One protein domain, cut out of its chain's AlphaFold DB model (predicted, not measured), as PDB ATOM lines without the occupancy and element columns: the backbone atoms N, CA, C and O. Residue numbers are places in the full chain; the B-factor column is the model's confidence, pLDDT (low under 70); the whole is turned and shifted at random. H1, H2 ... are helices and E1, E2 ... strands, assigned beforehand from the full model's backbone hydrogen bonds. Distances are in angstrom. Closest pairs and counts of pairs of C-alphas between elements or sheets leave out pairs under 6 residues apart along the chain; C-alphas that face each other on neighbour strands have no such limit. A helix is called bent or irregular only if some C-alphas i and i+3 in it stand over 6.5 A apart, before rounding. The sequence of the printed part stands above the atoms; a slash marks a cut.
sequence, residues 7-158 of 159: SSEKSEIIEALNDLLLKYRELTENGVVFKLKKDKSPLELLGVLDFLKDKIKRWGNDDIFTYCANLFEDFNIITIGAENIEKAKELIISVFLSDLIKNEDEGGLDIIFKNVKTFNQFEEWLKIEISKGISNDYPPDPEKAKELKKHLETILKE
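Overview. This is residues 7 to 158 of the 159 residues of an uncharacterized protein of marine sediment metagenome (UniProt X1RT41). A small antiparallel sheet of three strands stands between two groups of helices: H4 packs slantwise over the sheet and in turn has H1 and H6 packed on it, while on the side away from H4 the helices H2 and H7 lie side by side and graze the sheet, with H3 crosswise at the last turns of H7. The outline is elongated: the first residues of H1 lie at one end and H7 at the other, with the C-alphas of Ser 7 and Glu 158 54.4 A apart, while the small H5 lies far from the sheet, beyond H4. You will count 152 printed residues, with seven named helices and three named strands in the order H1 E1 H2 H3 E2 E3 H4 H5 H6 H7; the sheet's order is E1, E3, E2. The class is mostly helix, and the whole is compact, with a radius of gyration of the C-alphas of 16.5 A and spans of 54 by 29 by 24 A.

Arrangement. Start with H1, residues 7 to 29, irregular with C-alphas 26 and 29 7.4 A apart and a kink of 28 degrees near residue 23. It touches H4, residues 85 to 102, closest at the C-alphas of Tyr 24 and Ser 94, 5.5 A, opposite ways at a steep tilt of 37 degrees, only just past shallow. Next find E1, residues 32 to 37, antiparallel to the inner strand E3, residues 75 to 80; N 34 and O 78 are within hydrogen-bond range at 2.8 A. E3 forms a hairpin with E2, residues 64 to 67, where N 65 and O 79 are 2.9 A apart. H4 is on this sheet at a height of 9.4 A, two layers with the helix on one face. H2, residues 42 to 51, only just irregular with C-alphas 44 and 47 6.9 A apart, and H3, residues 53 to 59, lie between E1 and E2 in a split strand-helix-strand unit, two strands running the same way with E3 between them; its crossover is right-handed. H5, residues 109 to 112, is close to H4 but not clearly touching, the C-alphas of Leu 100 and Leu 109 7.3 A apart. H6, residues 119 to 133, touches H4 with its residues 126 to 131 alone, closest at the C-alphas of Lys 89 and Ile 130, 6.5 A, at a steep tilt of 61 degrees. H7, residues 142 to 157, touches H2 at a shallow tilt of 12 degrees, closest at the C-alphas of Leu 43 and Leu 148, 6.5 A. With residues 152 to 156 alone H7 touches H3, about perpendicular at 85 degrees, the C-alphas of Lys 57 and Leu 156 being 5.6 A apart. Every O i to N i+4 pair is within hydrogen-bond range in H3, H4 and H7, against 15 of 19 in H1, 3 of 6 in H2 and 10 of 11 in H6; H5 is too short for one.

Along the chain. Find C-alpha 7 at (8.727, 127.152, 117.555), where H1 begins its 35.6 A. H4 runs 25.8 A, H6 21.9 A, and H7 22.3 A to C-alpha 157 at (54.111, 98.188, 115.855).

Size, cuts and confidence. The C-alphas of Ser 7 and Glu 158, 54.4 A apart, are the two farthest apart. The printed part has no cut, and no link is long. Look for pLDDT under 70 at residues 7 to 12, 27 to 29, 104 to 119, 137 to 140 and 158.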
ATOM      1  N   SER A   7       8.328 128.249 116.684       55.41
ATOM      2  CA  SER A   7       8.727 127.152 117.555       55.41
ATOM      3  C   SER A   7       8.565 125.762 116.927       55.41
ATOM      4  O   SER A   7       9.369 124.894 117.255       55.41
ATOM      5  N   SER A   8       7.553 125.504 116.081       56.19
ATOM      6  CA  SER A   8       7.321 124.144 115.555       56.19
ATOM      7  C   SER A   8       8.243 123.825 114.379       56.19
ATOM      8  O   SER A   8       8.841 122.757 114.351       56.19
ATOM      9  N   GLU A   9       8.453 124.786 113.473       60.09
ATOM     10  CA  GLU A   9       9.394 124.650 112.350       60.09
ATOM     11  C   GLU A   9      10.837 124.447 112.840       60.09
ATOM     12  O   GLU A   9      11.577 123.637 112.288       60.09
ATOM     13  N   LYS A  10      11.228 125.131 113.925       63.00
ATOM     14  CA  LYS A  10      12.531 124.925 114.573       63.00
ATOM     15  C   LYS A  10      12.678 123.510 115.133       63.00
ATOM     16  O   LYS A  10      13.707 122.888 114.910       63.00
ATOM     17  N   SER A  11      11.650 122.974 115.791       66.75
ATOM     18  CA  SER A  11      11.686 121.606 116.332       66.75
ATOM     19  C   SER A  11      11.887 120.555 115.233       66.75
ATOM     20  O   SER A  11      12.728 119.673 115.376       66.75
ATOM     21  N   GLU A  12      11.175 120.681 114.110       69.00
ATOM     22  CA  GLU A  12      11.292 119.759 112.966       69.00
ATOM     23  C   GLU A  12      12.690 119.802 112.319       69.00
ATOM     24  O   GLU A  12      13.229 118.787 111.876       69.00
ATOM     25  N   ILE A  13      13.318 120.978 112.300       72.81
ATOM     26  CA  ILE A  13      14.685 121.174 111.808       72.81
ATOM     27  C   ILE A  13      15.713 120.469 112.695       72.81
ATOM     28  O   ILE A  13      16.628 119.818 112.185       72.81
ATOM     29  N   ILE A  14      15.585 120.617 114.012       72.75
ATOM     30  CA  ILE A  14      16.481 119.984 114.982       72.75
ATOM     31  C   ILE A  14      16.377 118.471 114.872       72.75
ATOM     32  O   ILE A  14      17.396 117.782 114.902       72.75
ATOM     33  N   GLU A  15      15.160 117.952 114.731       76.25
ATOM     34  CA  GLU A  15      14.924 116.530 114.500       76.25
ATOM     35  C   GLU A  15      15.634 116.062 113.226       76.25
ATOM     36  O   GLU A  15      16.441 115.137 113.292       76.25
ATOM     37  N   ALA A  16      15.481 116.777 112.107       77.69
ATOM     38  CA  ALA A  16      16.177 116.441 110.864       77.69
ATOM     39  C   ALA A  16      17.715 116.492 110.995       77.69
ATOM     40  O   ALA A  16      18.422 115.612 110.493       77.69
ATOM     41  N   LEU A  17      18.263 117.497 111.690       81.50
ATOM     42  CA  LEU A  17      19.702 117.596 111.964       81.50
ATOM     43  C   LEU A  17      20.193 116.454 112.861       81.50
ATOM     44  O   LEU A  17      21.280 115.921 112.626       81.50
ATOM     45  N   ASN A  18      19.404 116.061 113.861       81.25
ATOM     46  CA  ASN A  18      19.709 114.923 114.722       81.25
ATOM     47  C   ASN A  18      19.657 113.601 113.955       81.25
ATOM     48  O   ASN A  18      20.554 112.780 114.138       81.25
ATOM     49  N   ASP A  19      18.693 113.412 113.057       83.44
ATOM     50  CA  ASP A  19      18.611 112.229 112.194       83.44
ATOM     51  C   ASP A  19      19.843 112.113 111.287       83.44
ATOM     52  O   ASP A  19      20.452 111.045 111.158       83.44
ATOM     53  N   LEU A  20      20.284 113.233 110.708       83.06
ATOM     54  CA  LEU A  20      21.515 113.273 109.920       83.06
ATOM     55  C   LEU A  20      22.757 113.017 110.779       83.06
ATOM     56  O   LEU A  20      23.670 112.306 110.358       83.06
ATOM     57  N   LEU A  21      22.802 113.565 111.993       85.12
ATOM     58  CA  LEU A  21      23.888 113.308 112.931       85.12
ATOM     59  C   LEU A  21      23.942 111.828 113.330       85.12
ATOM     60  O   LEU A  21      25.034 111.268 113.406       85.12
ATOM     61  N   LEU A  22      22.793 111.187 113.553       85.19
ATOM     62  CA  LEU A  22      22.697 109.757 113.849       85.19
ATOM     63  C   LEU A  22      23.264 108.921 112.700       85.19
ATOM     64  O   LEU A  22      24.149 108.101 112.949       85.19
ATOM     65  N   LYS A  23      22.877 109.217 111.450       85.12
ATOM     66  CA  LYS A  23      23.436 108.586 110.236       85.12
ATOM     67  C   LYS A  23      24.970 108.629 110.201       85.12
ATOM     68  O   LYS A  23      25.596 107.674 109.755       85.12
ATOM     69  N   TYR A  24      25.586 109.720 110.663       82.88
ATOM     70  CA  TYR A  24      27.048 109.864 110.663       82.88
ATOM     71  C   TYR A  24      27.744 109.374 111.941       82.88
ATOM     72  O   TYR A  24      28.937 109.073 111.906       82.88
ATOM     73  N   ARG A  25      27.045 109.262 113.076       73.62
ATOM     74  CA  ARG A  25      27.627 108.801 114.353       73.62
ATOM     75  C   ARG A  25      27.913 107.305 114.399       73.62
ATOM     76  O   ARG A  25      28.808 106.887 115.137       73.62
ATOM     77  N   GLU A  26      27.227 106.512 113.582       70.75
ATOM     78  CA  GLU A  26      27.516 105.079 113.423       70.75
ATOM     79  C   GLU A  26      28.955 104.810 112.924       70.75
ATOM     80  O   GLU A  26      29.448 103.694 113.009       70.75
ATOM     81  N   LEU A  27      29.685 105.844 112.484       66.31
ATOM     82  CA  LEU A  27      31.047 105.753 111.950       66.31
ATOM     83  C   LEU A  27      32.160 105.891 113.000       66.31
ATOM     84  O   LEU A  27      33.335 105.879 112.640       66.31
ATOM     85  N   THR A  28      31.824 106.005 114.287       61.78
ATOM     86  CA  THR A  28      32.807 106.111 115.392       61.78
ATOM     87  C   THR A  28      33.719 104.887 115.555       61.78
ATOM     88  O   THR A  28      34.713 104.947 116.283       61.78
ATOM     89  N   GLU A  29      33.425 103.789 114.861       66.44
ATOM     90  CA  GLU A  29      34.316 102.629 114.762       66.44
ATOM     91  C   GLU A  29      35.488 102.852 113.787       66.44
ATOM     92  O   GLU A  29      36.473 102.124 113.864       66.44
ATOM     93  N   ASN A  30      35.437 103.901 112.956       71.00
ATOM     94  CA  ASN A  30      36.386 104.189 111.871       71.00
ATOM     95  C   ASN A  30      37.261 105.419 112.160       71.00
ATOM     96  O   ASN A  30      37.537 106.207 111.261       71.00
ATOM     97  N   GLY A  31      37.640 105.635 113.420       86.38
ATOM     98  CA  GLY A  31      38.551 106.710 113.811       86.38
ATOM     99  C   GLY A  31      37.955 107.753 114.752       86.38
ATOM    100  O   GLY A  31      36.858 107.620 115.298       86.38
ATOM    101  N   VAL A  32      38.730 108.806 114.983       89.69
ATOM    102  CA  VAL A  32      38.421 109.894 115.912       89.69
ATOM    103  C   VAL A  32      38.731 111.238 115.273       89.69
ATOM    104  O   VAL A  32      39.638 111.361 114.452       89.69
ATOM    105  N   VAL A  33      37.979 112.255 115.685       91.25
ATOM    106  CA  VAL A  33      38.172 113.632 115.245       91.25
ATOM    107  C   VAL A  33      38.686 114.480 116.400       91.25
ATOM    108  O   VAL A  33      38.140 114.449 117.502       91.25
ATOM    109  N   PHE A  34      39.704 115.283 116.119       91.25
ATOM    110  CA  PHE A  34      40.257 116.280 117.017       91.25
ATOM    111  C   PHE A  34      40.012 117.678 116.462       91.25
ATOM    112  O   PHE A  34      40.304 117.963 115.299       91.25
ATOM    113  N   LYS A  35      39.519 118.568 117.323       91.44
ATOM    114  CA  LYS A  35      39.503 120.009 117.074       91.44
ATOM    115  C   LYS A  35      40.768 120.600 117.673       91.44
ATOM    116  O   LYS A  35      40.914 120.615 118.894       91.44
ATOM    117  N   LEU A  36      41.667 121.089 116.831       90.62
ATOM    118  CA  LEU A  36      42.911 121.711 117.264       90.62
ATOM    119  C   LEU A  36      42.913 123.172 116.833       90.62
ATOM    120  O   LEU A  36      42.667 123.469 115.667       90.62
ATOM    121  N   LYS A  37      43.163 124.099 117.760       89.75
ATOM    122  CA  LYS A  37      43.246 125.519 117.394       89.75
ATOM    123  C   LYS A  37      44.369 125.737 116.377       89.75
ATOM    124  O   LYS A  37      45.403 125.075 116.446       89.75
ATOM    125  N   LYS A  38      44.176 126.667 115.441       86.69
ATOM    126  CA  LYS A  38      45.106 126.897 114.317       86.69
ATOM    127  C   LYS A  38      46.534 127.272 114.734       86.69
ATOM    128  O   LYS A  38      47.467 127.031 113.977       86.69
ATOM    129  N   ASP A  39      46.710 127.842 115.922       85.19
ATOM    130  CA  ASP A  39      48.001 128.218 116.507       85.19
ATOM    131  C   ASP A  39      48.696 127.072 117.264       85.19
ATOM    132  O   ASP A  39      49.845 127.212 117.692       85.19
ATOM    133  N   LYS A  40      48.016 125.936 117.449       87.00
ATOM    134  CA  LYS A  40      48.512 124.809 118.236       87.00
ATOM    135  C   LYS A  40      49.247 123.775 117.398       87.00
ATOM    136  O   LYS A  40      48.973 123.546 116.222       87.00
ATOM    137  N   SER A  41      50.213 123.132 118.050       87.44
ATOM    138  CA  SER A  41      50.992 122.045 117.465       87.44
ATOM    139  C   SER A  41      50.177 120.748 117.476       87.44
ATOM    140  O   SER A  41      49.608 120.420 118.517       87.44
ATOM    141  N   PRO A  42      50.182 119.945 116.397       85.50
ATOM    142  CA  PRO A  42      49.551 118.624 116.404       85.50
ATOM    143  C   PRO A  42      50.219 117.663 117.386       85.50
ATOM    144  O   PRO A  42      49.606 116.682 117.791       85.50
ATOM    145  N   LEU A  43      51.447 117.961 117.820       89.38
ATOM    146  CA  LEU A  43      52.123 117.185 118.855       89.38
ATOM    147  C   LEU A  43      51.413 117.282 120.216       89.38
ATOM    148  O   LEU A  43      51.615 116.419 121.065       89.38
ATOM    149  N   GLU A  44      50.530 118.271 120.423       88.06
ATOM    150  CA  GLU A  44      49.647 118.296 121.600       88.06
ATOM    151  C   GLU A  44      48.714 117.068 121.641       88.06
ATOM    152  O   GLU A  44      48.246 116.686 122.714       88.06
ATOM    153  N   LEU A  45      48.482 116.400 120.503       90.38
ATOM    154  CA  LEU A  45      47.662 115.192 120.435       90.38
ATOM    155  C   LEU A  45      48.383 113.935 120.930       90.38
ATOM    156  O   LEU A  45      47.694 112.981 121.276       90.38
ATOM    157  N   LEU A  46      49.721 113.907 121.001       91.19
ATOM    158  CA  LEU A  46      50.480 112.683 121.314       91.19
ATOM    159  C   LEU A  46      50.023 112.033 122.627       91.19
ATOM    160  O   LEU A  46      49.733 110.841 122.654       91.19
ATOM    161  N   GLY A  47      49.838 112.830 123.684       90.00
ATOM    162  CA  GLY A  47      49.354 112.313 124.969       90.00
ATOM    163  C   GLY A  47      47.924 111.761 124.908       90.00
ATOM    164  O   GLY A  47      47.591 110.809 125.613       90.00
ATOM    165  N   VAL A  48      47.072 112.315 124.038       91.62
ATOM    166  CA  VAL A  48      45.717 111.789 123.811       91.62
ATOM    167  C   VAL A  48      45.767 110.508 122.976       91.62
ATOM    168  O   VAL A  48      45.000 109.582 123.229       91.62
ATOM    169  N   LEU A  49      46.691 110.410 122.020       91.88
ATOM    170  CA  LEU A  49      46.908 109.198 121.232       91.88
ATOM    171  C   LEU A  49      47.421 108.042 122.089       91.88
ATOM    172  O   LEU A  49      46.934 106.924 121.931       91.88
ATOM    173  N   ASP A  50      48.297 108.311 123.056       92.62
ATOM    174  CA  ASP A  50      48.738 107.303 124.025       92.62
ATOM    175  C   ASP A  50      47.570 106.767 124.858       92.62
ATOM    176  O   ASP A  50      47.465 105.563 125.102       92.62
ATOM    177  N   PHE A  51      46.642 107.645 125.248       92.50
ATOM    178  CA  PHE A  51      45.406 107.240 125.918       92.50
ATOM    179  C   PHE A  51      44.490 106.407 125.003       92.50
ATOM    180  O   PHE A  51      43.827 105.475 125.461       92.50
ATOM    181  N   LEU A  52      44.458 106.709 123.704       91.12
ATOM    182  CA  LEU A  52      43.635 106.013 122.711       91.12
ATOM    183  C   LEU A  52      44.332 104.814 122.055       91.12
ATOM    184  O   LEU A  52      43.750 104.212 121.149       91.12
ATOM    185  N   LYS A  53      45.525 104.418 122.513       91.62
ATOM    186  CA  LYS A  53      46.348 103.376 121.877       91.62
ATOM    187  C   LYS A  53      45.592 102.079 121.587       91.62
ATOM    188  O   LYS A  53      45.714 101.528 120.500       91.62
ATOM    189  N   ASP A  54      44.740 101.624 122.507       91.12
ATOM    190  CA  ASP A  54      43.984 100.374 122.344       91.12
ATOM    191  C   ASP A  54      42.855 100.509 121.313       91.12
ATOM    192  O   ASP A  54      42.427  99.526 120.710       91.12
ATOM    193  N   LYS A  55      42.337 101.725 121.095       88.75
ATOM    194  CA  LYS A  55      41.408 102.001 119.991       88.75
ATOM    195  C   LYS A  55      42.152 102.050 118.664       88.75
ATOM    196  O   LYS A  55      41.726 101.379 117.736       88.75
ATOM    197  N   ILE A  56      43.285 102.749 118.613       89.94
ATOM    198  CA  ILE A  56      44.131 102.849 117.413       89.94
ATOM    199  C   ILE A  56      44.570 101.455 116.950       89.94
ATOM    200  O   ILE A  56      44.397 101.105 115.786       89.94
ATOM    201  N   LYS A  57      45.019 100.606 117.882       89.38
ATOM    202  CA  LYS A  57      45.341  99.198 117.608       89.38
ATOM    203  C   LYS A  57      44.157  98.407 117.045       89.38
ATOM    204  O   LYS A  57      44.358  97.579 116.165       89.38
ATOM    205  N   ARG A  58      42.932  98.656 117.526       88.25
ATOM    206  CA  ARG A  58      41.715  98.009 117.002       88.25
ATOM    207  C   ARG A  58      41.326  98.500 115.611       88.25
ATOM    208  O   ARG A  58      40.883  97.683 114.815       88.25
ATOM    209  N   TRP A  59      41.495  99.790 115.322       88.69
ATOM    210  CA  TRP A  59      41.260 100.346 113.985       88.69
ATOM    211  C   TRP A  59      42.249  99.802 112.955       88.69
ATOM    212  O   TRP A  59      41.921  99.711 111.775       88.69
ATOM    213  N   GLY A  60      43.465  99.457 113.393       87.69
ATOM    214  CA  GLY A  60      44.489  98.859 112.538       87.69
ATOM    215  C   GLY A  60      45.008  99.791 111.442       87.69
ATOM    216  O   GLY A  60      45.665  99.326 110.516       87.69
ATOM    217  N   ASN A  61      44.717 101.091 111.533       86.44
ATOM    218  CA  ASN A  61      45.180 102.101 110.597       86.44
ATOM    219  C   ASN A  61      45.548 103.394 111.336       86.44
ATOM    220  O   ASN A  61      45.004 103.715 112.395       86.44
ATOM    221  N   ASP A  62      46.510 104.112 110.774       87.56
ATOM    222  CA  ASP A  62      47.114 105.331 111.307       87.56
ATOM    223  C   ASP A  62      46.957 106.506 110.335       87.56
ATOM    224  O   ASP A  62      47.762 107.443 110.330       87.56
ATOM    225  N   ASP A  63      45.969 106.436 109.447       89.62
ATOM    226  CA  ASP A  63      45.749 107.474 108.454       89.62
ATOM    227  C   ASP A  63      45.267 108.760 109.112       89.62
ATOM    228  O   ASP A  63      44.460 108.757 110.048       89.62
ATOM    229  N   ILE A  64      45.821 109.864 108.617       89.75
ATOM    230  CA  ILE A  64      45.568 111.209 109.110       89.75
ATOM    231  C   ILE A  64      44.975 112.005 107.956       89.75
ATOM    232  O   ILE A  64      45.560 112.093 106.878       89.75
ATOM    233  N   PHE A  65      43.828 112.621 108.207       91.06
ATOM    234  CA  PHE A  65      43.231 113.600 107.314       91.06
ATOM    235  C   PHE A  65      43.058 114.903 108.068       91.06
ATOM    236  O   PHE A  65      42.671 114.896 109.236       91.06
ATOM    237  N   THR A  66      43.297 116.022 107.400       91.31
ATOM    238  CA  THR A  66      43.098 117.334 108.006       91.31
ATOM    239  C   THR A  66      42.196 118.192 107.149       91.31
ATOM    240  O   THR A  66      42.362 118.256 105.933       91.31
ATOM    241  N   TYR A  67      41.255 118.874 107.793       91.56
ATOM    242  CA  TYR A  67      40.448 119.926 107.197       91.56
ATOM    243  C   TYR A  67      40.902 121.302 107.686       91.56
ATOM    244  O   TYR A  67      40.943 121.569 108.892       91.56
ATOM    245  N   CYS A  68      41.212 122.169 106.717       87.06
ATOM    246  CA  CYS A  68      41.925 123.434 106.910       87.06
ATOM    247  C   CYS A  68      41.224 124.606 106.205       87.06
ATOM    248  O   CYS A  68      41.883 125.454 105.604       87.06
ATOM    249  N   ALA A  69      39.891 124.640 106.211       84.62
ATOM    250  CA  ALA A  69      39.124 125.719 105.588       84.62
ATOM    251  C   ALA A  69      38.131 126.356 106.573       84.62
ATOM    252  O   ALA A  69      38.220 126.171 107.787       84.62
ATOM    253  N   ASN A  70      37.236 127.193 106.056       84.19
ATOM    254  CA  ASN A  70      36.513 128.178 106.860       84.19
ATOM    255  C   ASN A  70      35.276 127.629 107.583       84.19
ATOM    256  O   ASN A  70      34.631 128.388 108.293       84.19
ATOM    257  N   LEU A  71      34.945 126.340 107.439       85.19
ATOM    258  CA  LEU A  71      33.808 125.748 108.156       85.19
ATOM    259  C   LEU A  71      34.030 125.742 109.678       85.19
ATOM    260  O   LEU A  71      33.071 125.811 110.438       85.19
ATOM    261  N   PHE A  72      35.293 125.704 110.116       85.75
ATOM    262  CA  PHE A  72      35.691 125.807 111.518       85.75
ATOM    263  C   PHE A  72      36.686 126.966 111.672       85.75
ATOM    264  O   PHE A  72      37.893 126.795 111.514       85.75
ATOM    265  N   GLU A  73      36.172 128.170 111.935       83.50
ATOM    266  CA  GLU A  73      36.939 129.427 111.871       83.50
ATOM    267  C   GLU A  73      38.267 129.385 112.640       83.50
ATOM    268  O   GLU A  73      39.319 129.674 112.066       83.50
ATOM    269  N   ASP A  74      38.242 128.939 113.897       87.56
ATOM    270  CA  ASP A  74      39.415 128.937 114.783       87.56
ATOM    271  C   ASP A  74      40.165 127.599 114.835       87.56
ATOM    272  O   ASP A  74      41.238 127.500 115.443       87.56
ATOM    273  N   PHE A  75      39.616 126.552 114.216       89.81
ATOM    274  CA  PHE A  75      40.077 125.181 114.415       89.81
ATOM    275  C   PHE A  75      40.458 124.507 113.102       89.81
ATOM    276  O   PHE A  75      39.734 124.561 112.114       89.81
ATOM    277  N   ASN A  76      41.578 123.797 113.130       89.50
ATOM    278  CA  ASN A  76      41.833 122.709 112.204       89.50
ATOM    279  C   ASN A  76      41.131 121.458 112.732       89.50
ATOM    280  O   ASN A  76      41.128 121.194 113.942       89.50
ATOM    281  N   ILE A  77      40.557 120.680 111.823       92.12
ATOM    282  CA  ILE A  77      39.939 119.402 112.168       92.12
ATOM    283  C   ILE A  77      40.852 118.291 111.700       92.12
ATOM    284  O   ILE A  77      41.142 118.203 110.513       92.12
ATOM    285  N   ILE A  78      41.305 117.461 112.629       91.75
ATOM    286  CA  ILE A  78      42.221 116.358 112.355       91.75
ATOM    287  C   ILE A  78      41.462 115.067 112.604       91.75
ATOM    288  O   ILE A  78      41.005 114.815 113.717       91.75
ATOM    289  N   THR A  79      41.341 114.246 111.576       91.50
ATOM    290  CA  THR A  79      40.758 112.914 111.657       91.50
ATOM    291  C   THR A  79      41.881 111.890 111.662       91.50
ATOM    292  O   THR A  79      42.745 111.928 110.789       91.50
ATOM    293  N   ILE A  80      41.869 110.979 112.632       90.31
ATOM    294  CA  ILE A  80      42.851 109.898 112.770       90.31
ATOM    295  C   ILE A  80      42.117 108.563 112.801       90.31
ATOM    296  O   ILE A  80      41.150 108.419 113.548       90.31
ATOM    297  N   GLY A  81      42.594 107.584 112.035       88.81
ATOM    298  CA  GLY A  81      42.031 106.231 112.027       88.81
ATOM    299  C   GLY A  81      40.918 106.009 110.995       88.81
ATOM    300  O   GLY A  81      40.271 104.960 111.023       88.81
ATOM    301  N   ALA A  82      40.673 106.989 110.117       89.25
ATOM    302  CA  ALA A  82      39.696 106.872 109.038       89.25
ATOM    303  C   ALA A  82      40.247 106.047 107.876       89.25
ATOM    304  O   ALA A  82      41.326 106.327 107.375       89.25
ATOM    305  N   GLU A  83      39.454 105.091 107.388       88.06
ATOM    306  CA  GLU A  83      39.861 104.170 106.315       88.06
ATOM    307  C   GLU A  83      40.187 104.868 104.986       88.06
ATOM    308  O   GLU A  83      40.904 104.328 104.146       88.06
ATOM    309  N   ASN A  84      39.570 106.024 104.734       89.94
ATOM    310  CA  ASN A  84      39.739 106.800 103.513       89.94
ATOM    311  C   ASN A  84      39.208 108.231 103.691       89.94
ATOM    312  O   ASN A  84      38.546 108.568 104.677       89.94
ATOM    313  N   ILE A  85      39.458 109.066 102.679       89.50
ATOM    314  CA  ILE A  85      39.060 110.475 102.682       89.50
ATOM    315  C   ILE A  85      37.540 110.669 102.765       89.50
ATOM    316  O   ILE A  85      37.095 111.636 103.373       89.50
ATOM    317  N   GLU A  86      36.731 109.763 102.205       90.75
ATOM    318  CA  GLU A  86      35.269 109.865 102.291       90.75
ATOM    319  C   GLU A  86      34.796 109.615 103.724       90.75
ATOM    320  O   GLU A  86      34.054 110.428 104.269       90.75
ATOM    321  N   LYS A  87      35.324 108.585 104.396       90.44
ATOM    322  CA  LYS A  87      35.061 108.338 105.824       90.44
ATOM    323  C   LYS A  87      35.517 109.502 106.698       90.44
ATOM    324  O   LYS A  87      34.813 109.890 107.629       90.44
ATOM    325  N   ALA A  88      36.648 110.119 106.363       90.75
ATOM    326  CA  ALA A  88      37.103 111.312 107.059       90.75
ATOM    327  C   ALA A  88      36.135 112.494 106.885       90.75
ATOM    328  O   ALA A  88      35.832 113.168 107.867       90.75
ATOM    329  N   LYS A  89      35.595 112.724 105.680       91.75
ATOM    330  CA  LYS A  89      34.567 113.756 105.452       91.75
ATOM    331  C   LYS A  89      33.323 113.498 106.294       91.75
ATOM    332  O   LYS A  89      32.835 114.421 106.935       91.75
ATOM    333  N   GLU A  90      32.834 112.262 106.323       91.00
ATOM    334  CA  GLU A  90      31.652 111.877 107.106       91.00
ATOM    335  C   GLU A  90      31.839 112.147 108.609       91.00
ATOM    336  O   GLU A  90      30.960 112.714 109.261       91.00
ATOM    337  N   LEU A  91      33.020 111.832 109.151       90.81
ATOM    338  CA  LEU A  91      33.372 112.147 110.536       90.81
ATOM    339  C   LEU A  91      33.394 113.662 110.799       90.81
ATOM    340  O   LEU A  91      32.869 114.119 111.815       90.81
ATOM    341  N   ILE A  92      33.929 114.462 109.875       91.44
ATOM    342  CA  ILE A  92      33.958 115.929 109.994       91.44
ATOM    343  C   ILE A  92      32.541 116.519 109.927       91.44
ATOM    344  O   ILE A  92      32.227 117.419 110.709       91.44
ATOM    345  N   ILE A  93      31.665 115.978 109.071       91.19
ATOM    346  CA  ILE A  93      30.238 116.342 109.037       91.19
ATOM    347  C   ILE A  93      29.605 116.091 110.407       91.19
ATOM    348  O   ILE A  93      28.918 116.967 110.928       91.19
ATOM    349  N   SER A  94      29.870 114.936 111.027       89.88
ATOM    350  CA  SER A  94      29.308 114.607 112.343       89.88
ATOM    351  C   SER A  94      29.694 115.629 113.422       89.88
ATOM    352  O   SER A  94      28.858 116.021 114.238       89.88
ATOM    353  N   VAL A  95      30.941 116.114 113.397       89.25
ATOM    354  CA  VAL A  95      31.421 117.145 114.327       89.25
ATOM    355  C   VAL A  95      30.758 118.482 114.033       89.25
ATOM    356  O   VAL A  95      30.268 119.116 114.964       89.25
ATOM    357  N   PHE A  96      30.674 118.877 112.761       89.25
ATOM    358  CA  PHE A  96      30.007 120.116 112.370       89.25
ATOM    359  C   PHE A  96      28.544 120.143 112.827       89.25
ATOM    360  O   PHE A  96      28.120 121.091 113.480       89.25
ATOM    361  N   LEU A  97      27.785 119.081 112.540       86.44
ATOM    362  CA  LEU A  97      26.384 118.963 112.950       86.44
ATOM    363  C   LEU A  97      26.244 118.969 114.473       86.44
ATOM    364  O   LEU A  97      25.361 119.631 115.010       86.44
ATOM    365  N   SER A  98      27.131 118.266 115.186       85.00
ATOM    366  CA  SER A  98      27.093 118.248 116.646       85.00
ATOM    367  C   SER A  98      27.413 119.607 117.266       85.00
ATOM    368  O   SER A  98      26.853 119.905 118.318       85.00
ATOM    369  N   ASP A  99      28.330 120.383 116.687       83.69
ATOM    370  CA  ASP A  99      28.630 121.742 117.145       83.69
ATOM    371  C   ASP A  99      27.469 122.686 116.820       83.69
ATOM    372  O   ASP A  99      27.067 123.480 117.665       83.69
ATOM    373  N   LEU A 100      26.882 122.550 115.629       81.00
ATOM    374  CA  LEU A 100      25.748 123.352 115.187       81.00
ATOM    375  C   LEU A 100      24.526 123.183 116.099       81.00
ATOM    376  O   LEU A 100      23.964 124.181 116.533       81.00
ATOM    377  N   ILE A 101      24.151 121.939 116.416       78.56
ATOM    378  CA  ILE A 101      23.021 121.636 117.313       78.56
ATOM    379  C   ILE A 101      23.297 122.156 118.731       78.56
ATOM    380  O   ILE A 101      22.397 122.644 119.400       78.56
ATOM    381  N   LYS A 102      24.547 122.088 119.210       77.19
ATOM    382  CA  LYS A 102      24.912 122.609 120.540       77.19
ATOM    383  C   LYS A 102      24.891 124.136 120.614       77.19
ATOM    384  O   LYS A 102      24.553 124.672 121.660       77.19
ATOM    385  N   ASN A 103      25.274 124.812 119.534       70.88
ATOM    386  CA  ASN A 103      25.335 126.275 119.454       70.88
ATOM    387  C   ASN A 103      24.014 126.898 118.970       70.88
ATOM    388  O   ASN A 103      23.933 128.106 118.755       70.88
ATOM    389  N   GLU A 104      22.975 126.091 118.760       63.44
ATOM    390  CA  GLU A 104      21.648 126.558 118.367       63.44
ATOM    391  C   GLU A 104      21.057 127.562 119.367       63.44
ATOM    392  O   GLU A 104      20.429 128.537 118.951       63.44
ATOM    393  N   ASP A 105      21.353 127.387 120.658       52.44
ATOM    394  CA  ASP A 105      20.969 128.318 121.726       52.44
ATOM    395  C   ASP A 105      21.515 129.749 121.503       52.44
ATOM    396  O   ASP A 105      21.013 130.707 122.093       52.44
ATOM    397  N   GLU A 106      22.501 129.922 120.613       53.81
ATOM    398  CA  GLU A 106      23.157 131.198 120.291       53.81
ATOM    399  C   GLU A 106      22.764 131.772 118.909       53.81
ATOM    400  O   GLU A 106      23.331 132.772 118.467       53.81
ATOM    401  N   GLY A 107      21.781 131.183 118.210       56.59
ATOM    402  CA  GLY A 107      21.271 131.703 116.927       56.59
ATOM    403  C   GLY A 107      22.048 131.259 115.678       56.59
ATOM    404  O   GLY A 107      21.844 131.805 114.592       56.59
ATOM    405  N   GLY A 108      22.912 130.243 115.790       58.12
ATOM    406  CA  GLY A 108      23.720 129.721 114.674       58.12
ATOM    407  C   GLY A 108      22.912 129.120 113.512       58.12
ATOM    408  O   GLY A 108      23.378 129.112 112.370       58.12
ATOM    409  N   LEU A 109      21.677 128.672 113.765       61.28
ATOM    410  CA  LEU A 109      20.796 128.113 112.733       61.28
ATOM    411  C   LEU A 109      20.301 129.159 111.721       61.28
ATOM    412  O   LEU A 109      20.134 128.835 110.543       61.28
ATOM    413  N   ASP A 110      20.145 130.425 112.121       57.19
ATOM    414  CA  ASP A 110      19.568 131.479 111.267       57.19
ATOM    415  C   ASP A 110      20.419 131.779 110.012       57.19
ATOM    416  O   ASP A 110      19.913 132.287 109.007       57.19
ATOM    417  N   ILE A 111      21.717 131.452 110.036       54.75
ATOM    418  CA  ILE A 111      22.644 131.649 108.907       54.75
ATOM    419  C   ILE A 111      22.499 130.535 107.859       54.75
ATOM    420  O   ILE A 111      22.611 130.797 106.659       54.75
ATOM    421  N   ILE A 112      22.192 129.310 108.290       54.16
ATOM    422  CA  ILE A 112      21.998 128.160 107.399       54.16
ATOM    423  C   ILE A 112      20.657 128.294 106.665       54.16
ATOM    424  O   ILE A 112      20.600 128.142 105.443       54.16
ATOM    425  N   PHE A 113      19.594 128.713 107.357       56.12
ATOM    426  CA  PHE A 113      18.257 128.834 106.755       56.12
ATOM    427  C   PHE A 113      18.078 130.018 105.800       56.12
ATOM    428  O   PHE A 113      17.109 130.046 105.043       56.12
ATOM    429  N   LYS A 114      19.028 130.960 105.733       55.47
ATOM    430  CA  LYS A 114      19.019 131.996 104.686       55.47
ATOM    431  C   LYS A 114      19.356 131.460 103.293       55.47
ATOM    432  O   LYS A 114      18.997 132.105 102.310       55.47
ATOM    433  N   ASN A 115      20.029 130.309 103.195       48.66
ATOM    434  CA  ASN A 115      20.661 129.868 101.948       48.66
ATOM    435  C   ASN A 115      20.259 128.468 101.465       48.66
ATOM    436  O   ASN A 115      20.634 128.106 100.349       48.66
ATOM    437  N   VAL A 116      19.491 127.685 102.233       55.41
ATOM    438  CA  VAL A 116      19.136 126.312 101.839       55.41
ATOM    439  C   VAL A 116      17.624 126.127 101.731       55.41
ATOM    440  O   VAL A 116      16.889 126.412 102.670       55.41
ATOM    441  N   LYS A 117      17.148 125.642 100.575       57.44
ATOM    442  CA  LYS A 117      15.713 125.423 100.320       57.44
ATOM    443  C   LYS A 117      15.225 124.046 100.779       57.44
ATOM    444  O   LYS A 117      14.025 123.879 100.969       57.44
ATOM    445  N   THR A 118      16.122 123.065 100.922       67.44
ATOM    446  CA  THR A 118      15.809 121.708 101.401       67.44
ATOM    447  C   THR A 118      16.975 121.090 102.177       67.44
ATOM    448  O   THR A 118      18.137 121.408 101.944       67.44
ATOM    449  N   PHE A 119      16.676 120.137 103.059       69.50
ATOM    450  CA  PHE A 119      17.682 119.447 103.872       69.50
ATOM    451  C   PHE A 119      18.719 118.658 103.042       69.50
ATOM    452  O   PHE A 119      19.909 118.674 103.342       69.50
ATOM    453  N   ASN A 120      18.306 118.057 101.920       75.56
ATOM    454  CA  ASN A 120      19.232 117.368 101.010       75.56
ATOM    455  C   ASN A 120      20.268 118.323 100.393       75.56
ATOM    456  O   ASN A 120      21.432 117.961 100.249       75.56
ATOM    457  N   GLN A 121      19.864 119.557 100.068       78.56
ATOM    458  CA  GLN A 121      20.790 120.570  99.553       78.56
ATOM    459  C   GLN A 121      21.813 120.995 100.609       78.56
ATOM    460  O   GLN A 121      22.940 121.334 100.261       78.56
ATOM    461  N   PHE A 122      21.439 120.958 101.891       81.81
ATOM    462  CA  PHE A 122      22.357 121.237 102.992       81.81
ATOM    463  C   PHE A 122      23.419 120.140 103.125       81.81
ATOM    464  O   PHE A 122      24.605 120.456 103.194       81.81
ATOM    465  N   GLU A 123      23.019 118.861 103.097       83.69
ATOM    466  CA  GLU A 123      23.968 117.737 103.146       83.69
ATOM    467  C   GLU A 123      24.948 117.782 101.958       83.69
ATOM    468  O   GLU A 123      26.156 117.612 102.137       83.69
ATOM    469  N   GLU A 124      24.455 118.049 100.743       86.88
ATOM    470  CA  GLU A 124      25.305 118.196  99.554       86.88
ATOM    471  C   GLU A 124      26.264 119.386  99.665       86.88
ATOM    472  O   GLU A 124      27.459 119.242  99.390       86.88
ATOM    473  N   TRP A 125      25.770 120.544 100.105       86.94
ATOM    474  CA  TRP A 125      26.603 121.723 100.329       86.94
ATOM    475  C   TRP A 125      27.712 121.448 101.354       86.94
ATOM    476  O   TRP A 125      28.873 121.754 101.079       86.94
ATOM    477  N   LEU A 126      27.401 120.792 102.479       88.31
ATOM    478  CA  LEU A 126      28.394 120.414 103.492       88.31
ATOM    479  C   LEU A 126      29.490 119.516 102.920       88.31
ATOM    480  O   LEU A 126      30.678 119.762 103.144       88.31
ATOM    481  N   LYS A 127      29.114 118.492 102.147       89.69
ATOM    482  CA  LYS A 127      30.081 117.597 101.489       89.69
ATOM    483  C   LYS A 127      31.010 118.363 100.551       89.69
ATOM    484  O   LYS A 127      32.213 118.085 100.522       89.69
ATOM    485  N   ILE A 128      30.473 119.327  99.803       89.25
ATOM    486  CA  ILE A 128      31.249 120.185  98.900       89.25
ATOM    487  C   ILE A 128      32.206 121.077  99.696       89.25
ATOM    488  O   ILE A 128      33.392 121.122  99.372       89.25
ATOM    489  N   GLU A 129      31.733 121.755 100.742       88.56
ATOM    490  CA  GLU A 129      32.571 122.640 101.560       88.56
ATOM    491  C   GLU A 129      33.701 121.891 102.261       88.56
ATOM    492  O   GLU A 129      34.847 122.347 102.254       88.56
ATOM    493  N   ILE A 130      33.421 120.710 102.812       91.19
ATOM    494  CA  ILE A 130      34.457 119.889 103.443       91.19
ATOM    495  C   ILE A 130      35.466 119.413 102.396       91.19
ATOM    496  O   ILE A 130      36.672 119.478 102.629       91.19
ATOM    497  N   SER A 131      35.001 119.020 101.207       91.06
ATOM    498  CA  SER A 131      35.881 118.588 100.115       91.06
ATOM    499  C   SER A 131      36.845 119.679  99.642       91.06
ATOM    500  O   SER A 131      37.933 119.351  99.182       91.06
ATOM    501  N   LYS A 132      36.493 120.964  99.775       89.12
ATOM    502  CA  LYS A 132      37.392 122.081  99.428       89.12
ATOM    503  C   LYS A 132      38.574 122.232 100.387       89.12
ATOM    504  O   LYS A 132      39.573 122.831 100.004       89.12
ATOM    505  N   GLY A 133      38.438 121.762 101.627       87.56
ATOM    506  CA  GLY A 133      39.413 122.008 102.693       87.56
ATOM    507  C   GLY A 133      40.087 120.766 103.260       87.56
ATOM    508  O   GLY A 133      41.009 120.924 104.054       87.56
ATOM    509  N   ILE A 134      39.625 119.562 102.907       90.69
ATOM    510  CA  ILE A 134      40.181 118.304 103.410       90.69
ATOM    511  C   ILE A 134      41.383 117.847 102.576       90.69
ATOM    512  O   ILE A 134      41.368 117.895 101.348       90.69
ATOM    513  N   SER A 135      42.412 117.362 103.257       87.81
ATOM    514  CA  SER A 135      43.613 116.777 102.665       87.81
ATOM    515  C   SER A 135      44.128 115.628 103.532       87.81
ATOM    516  O   SER A 135      43.706 115.464 104.674       87.81
ATOM    517  N   ASN A 136      45.028 114.820 102.983       78.94
ATOM    518  CA  ASN A 136      45.777 113.772 103.686       78.94
ATOM    519  C   ASN A 136      47.054 114.301 104.367       78.94
ATOM    520  O   ASN A 136      47.806 113.530 104.955       78.94
ATOM    521  N   ASP A 137      47.295 115.609 104.286       69.56
ATOM    522  CA  ASP A 137      48.442 116.273 104.886       69.56
ATOM    523  C   ASP A 137      47.995 117.144 106.070       69.56
ATOM    524  O   ASP A 137      46.827 117.517 106.214       69.56
ATOM    525  N   TYR A 138      48.933 117.465 106.956       67.81
ATOM    526  CA  TYR A 138      48.707 118.394 108.063       67.81
ATOM    527  C   TYR A 138      49.037 119.844 107.643       67.81
ATOM    528  O   TYR A 138      50.038 120.057 106.954       67.81
ATOM    529  N   PRO A 139      48.281 120.872 108.076       64.44
ATOM    530  CA  PRO A 139      48.584 122.273 107.781       64.44
ATOM    531  C   PRO A 139      49.551 122.896 108.810       64.44
ATOM    532  O   PRO A 139      49.333 122.758 110.009       64.44
ATOM    533  N   PRO A 140      50.533 123.736 108.446       56.41
ATOM    534  CA  PRO A 140      51.425 123.763 107.294       56.41
ATOM    535  C   PRO A 140      52.845 123.301 107.706       56.41
ATOM    536  O   PRO A 140      53.840 123.864 107.256       56.41
ATOM    537  N   ASP A 141      52.948 122.325 108.616       70.44
ATOM    538  CA  ASP A 141      54.224 121.856 109.175       70.44
ATOM    539  C   ASP A 141      54.457 120.367 108.851       70.44
ATOM    540  O   ASP A 141      54.013 119.483 109.595       70.44
ATOM    541  N   PRO A 142      55.141 120.070 107.728       75.12
ATOM    542  CA  PRO A 142      55.402 118.703 107.292       75.12
ATOM    543  C   PRO A 142      56.233 117.885 108.282       75.12
ATOM    544  O   PRO A 142      56.160 116.657 108.266       75.12
ATOM    545  N   GLU A 143      57.052 118.525 109.120       83.75
ATOM    546  CA  GLU A 143      57.888 117.816 110.092       83.75
ATOM    547  C   GLU A 143      57.039 117.291 111.244       83.75
ATOM    548  O   GLU A 143      57.097 116.102 111.563       83.75
ATOM    549  N   LYS A 144      56.163 118.138 111.790       84.44
ATOM    550  CA  LYS A 144      55.237 117.728 112.852       84.44
ATOM    551  C   LYS A 144      54.230 116.682 112.377       84.44
ATOM    552  O   LYS A 144      53.883 115.781 113.136       84.44
ATOM    553  N   ALA A 145      53.797 116.763 111.117       78.19
ATOM    554  CA  ALA A 145      52.943 115.750 110.495       78.19
ATOM    555  C   ALA A 145      53.617 114.370 110.478       78.19
ATOM    556  O   ALA A 145      53.018 113.363 110.859       78.19
ATOM    557  N   LYS A 146      54.893 114.334 110.071       85.12
ATOM    558  CA  LYS A 146      55.703 113.110 110.045       85.12
ATOM    559  C   LYS A 146      55.919 112.544 111.439       85.12
ATOM    560  O   LYS A 146      55.870 111.332 111.607       85.12
ATOM    561  N   GLU A 147      56.165 113.399 112.425       89.62
ATOM    562  CA  GLU A 147      56.334 112.972 113.813       89.62
ATOM    563  C   GLU A 147      55.047 112.358 114.373       89.62
ATOM    564  O   GLU A 147      55.092 111.267 114.942       89.62
ATOM    565  N   LEU A 148      53.893 112.984 114.120       89.62
ATOM    566  CA  LEU A 148      52.591 112.439 114.501       89.62
ATOM    567  C   LEU A 148      52.323 111.080 113.836       89.62
ATOM    568  O   LEU A 148      51.952 110.128 114.519       89.62
ATOM    569  N   LYS A 149      52.557 110.968 112.520       89.44
ATOM    570  CA  LYS A 149      52.405 109.705 111.780       89.44
ATOM    571  C   LYS A 149      53.324 108.623 112.344       89.44
ATOM    572  O   LYS A 149      52.872 107.524 112.640       89.44
ATOM    573  N   LYS A 150      54.595 108.953 112.583       91.31
ATOM    574  CA  LYS A 150      55.568 108.028 113.175       91.31
ATOM    575  C   LYS A 150      55.122 107.532 114.552       91.31
ATOM    576  O   LYS A 150      55.288 106.352 114.843       91.31
ATOM    577  N   HIS A 151      54.558 108.405 115.386       92.88
ATOM    578  CA  HIS A 151      54.035 108.017 116.698       92.88
ATOM    579  C   HIS A 151      52.893 107.002 116.583       92.88
ATOM    580  O   HIS A 151      52.905 105.978 117.264       92.88
ATOM    581  N   LEU A 152      51.943 107.239 115.676       91.75
ATOM    582  CA  LEU A 152      50.852 106.295 115.413       91.75
ATOM    583  C   LEU A 152      51.368 104.946 114.889       91.75
ATOM    584  O   LEU A 152      50.937 103.899 115.373       91.75
ATOM    585  N   GLU A 153      52.332 104.952 113.964       92.56
ATOM    586  CA  GLU A 153      52.973 103.722 113.491       92.56
ATOM    587  C   GLU A 153      53.639 102.947 114.635       92.56
ATOM    588  O   GLU A 153      53.585 101.717 114.662       92.56
ATOM    589  N   THR A 154      54.283 103.640 115.577       93.25
ATOM    590  CA  THR A 154      54.882 103.011 116.761       93.25
ATOM    591  C   THR A 154      53.815 102.362 117.636       93.25
ATOM    592  O   THR A 154      53.978 101.199 118.006       93.25
ATOM    593  N   ILE A 155      52.696 103.050 117.893       92.12
ATOM    594  CA  ILE A 155      51.556 102.480 118.626       92.12
ATOM    595  C   ILE A 155      51.083 101.174 117.969       92.12
ATOM    596  O   ILE A 155      50.786 100.211 118.677       92.12
ATOM    597  N   LEU A 156      51.034 101.115 116.635       89.00
ATOM    598  CA  LEU A 156      50.626  99.914 115.897       89.00
ATOM    599  C   LEU A 156      51.690  98.801 115.887       89.00
ATOM    600  O   LEU A 156      51.326  97.628 115.858       89.00
ATOM    601  N   LYS A 157      52.985  99.144 115.912       86.00
ATOM    602  CA  LYS A 157      54.111  98.188 115.855       86.00
ATOM    603  C   LYS A 157      54.436  97.518 117.192       86.00
ATOM    604  O   LYS A 157      55.018  96.439 117.172       86.00
ATOM    605  N   GLU A 158      54.106  98.129 118.330       65.88
ATOM    606  CA  GLU A 158      54.329  97.547 119.666       65.88
ATOM    607  C   GLU A 158      53.332  96.411 119.988       65.88
ATOM    608  O   GLU A 158      52.500  96.526 120.901       65.88
TER     609      GLU A 158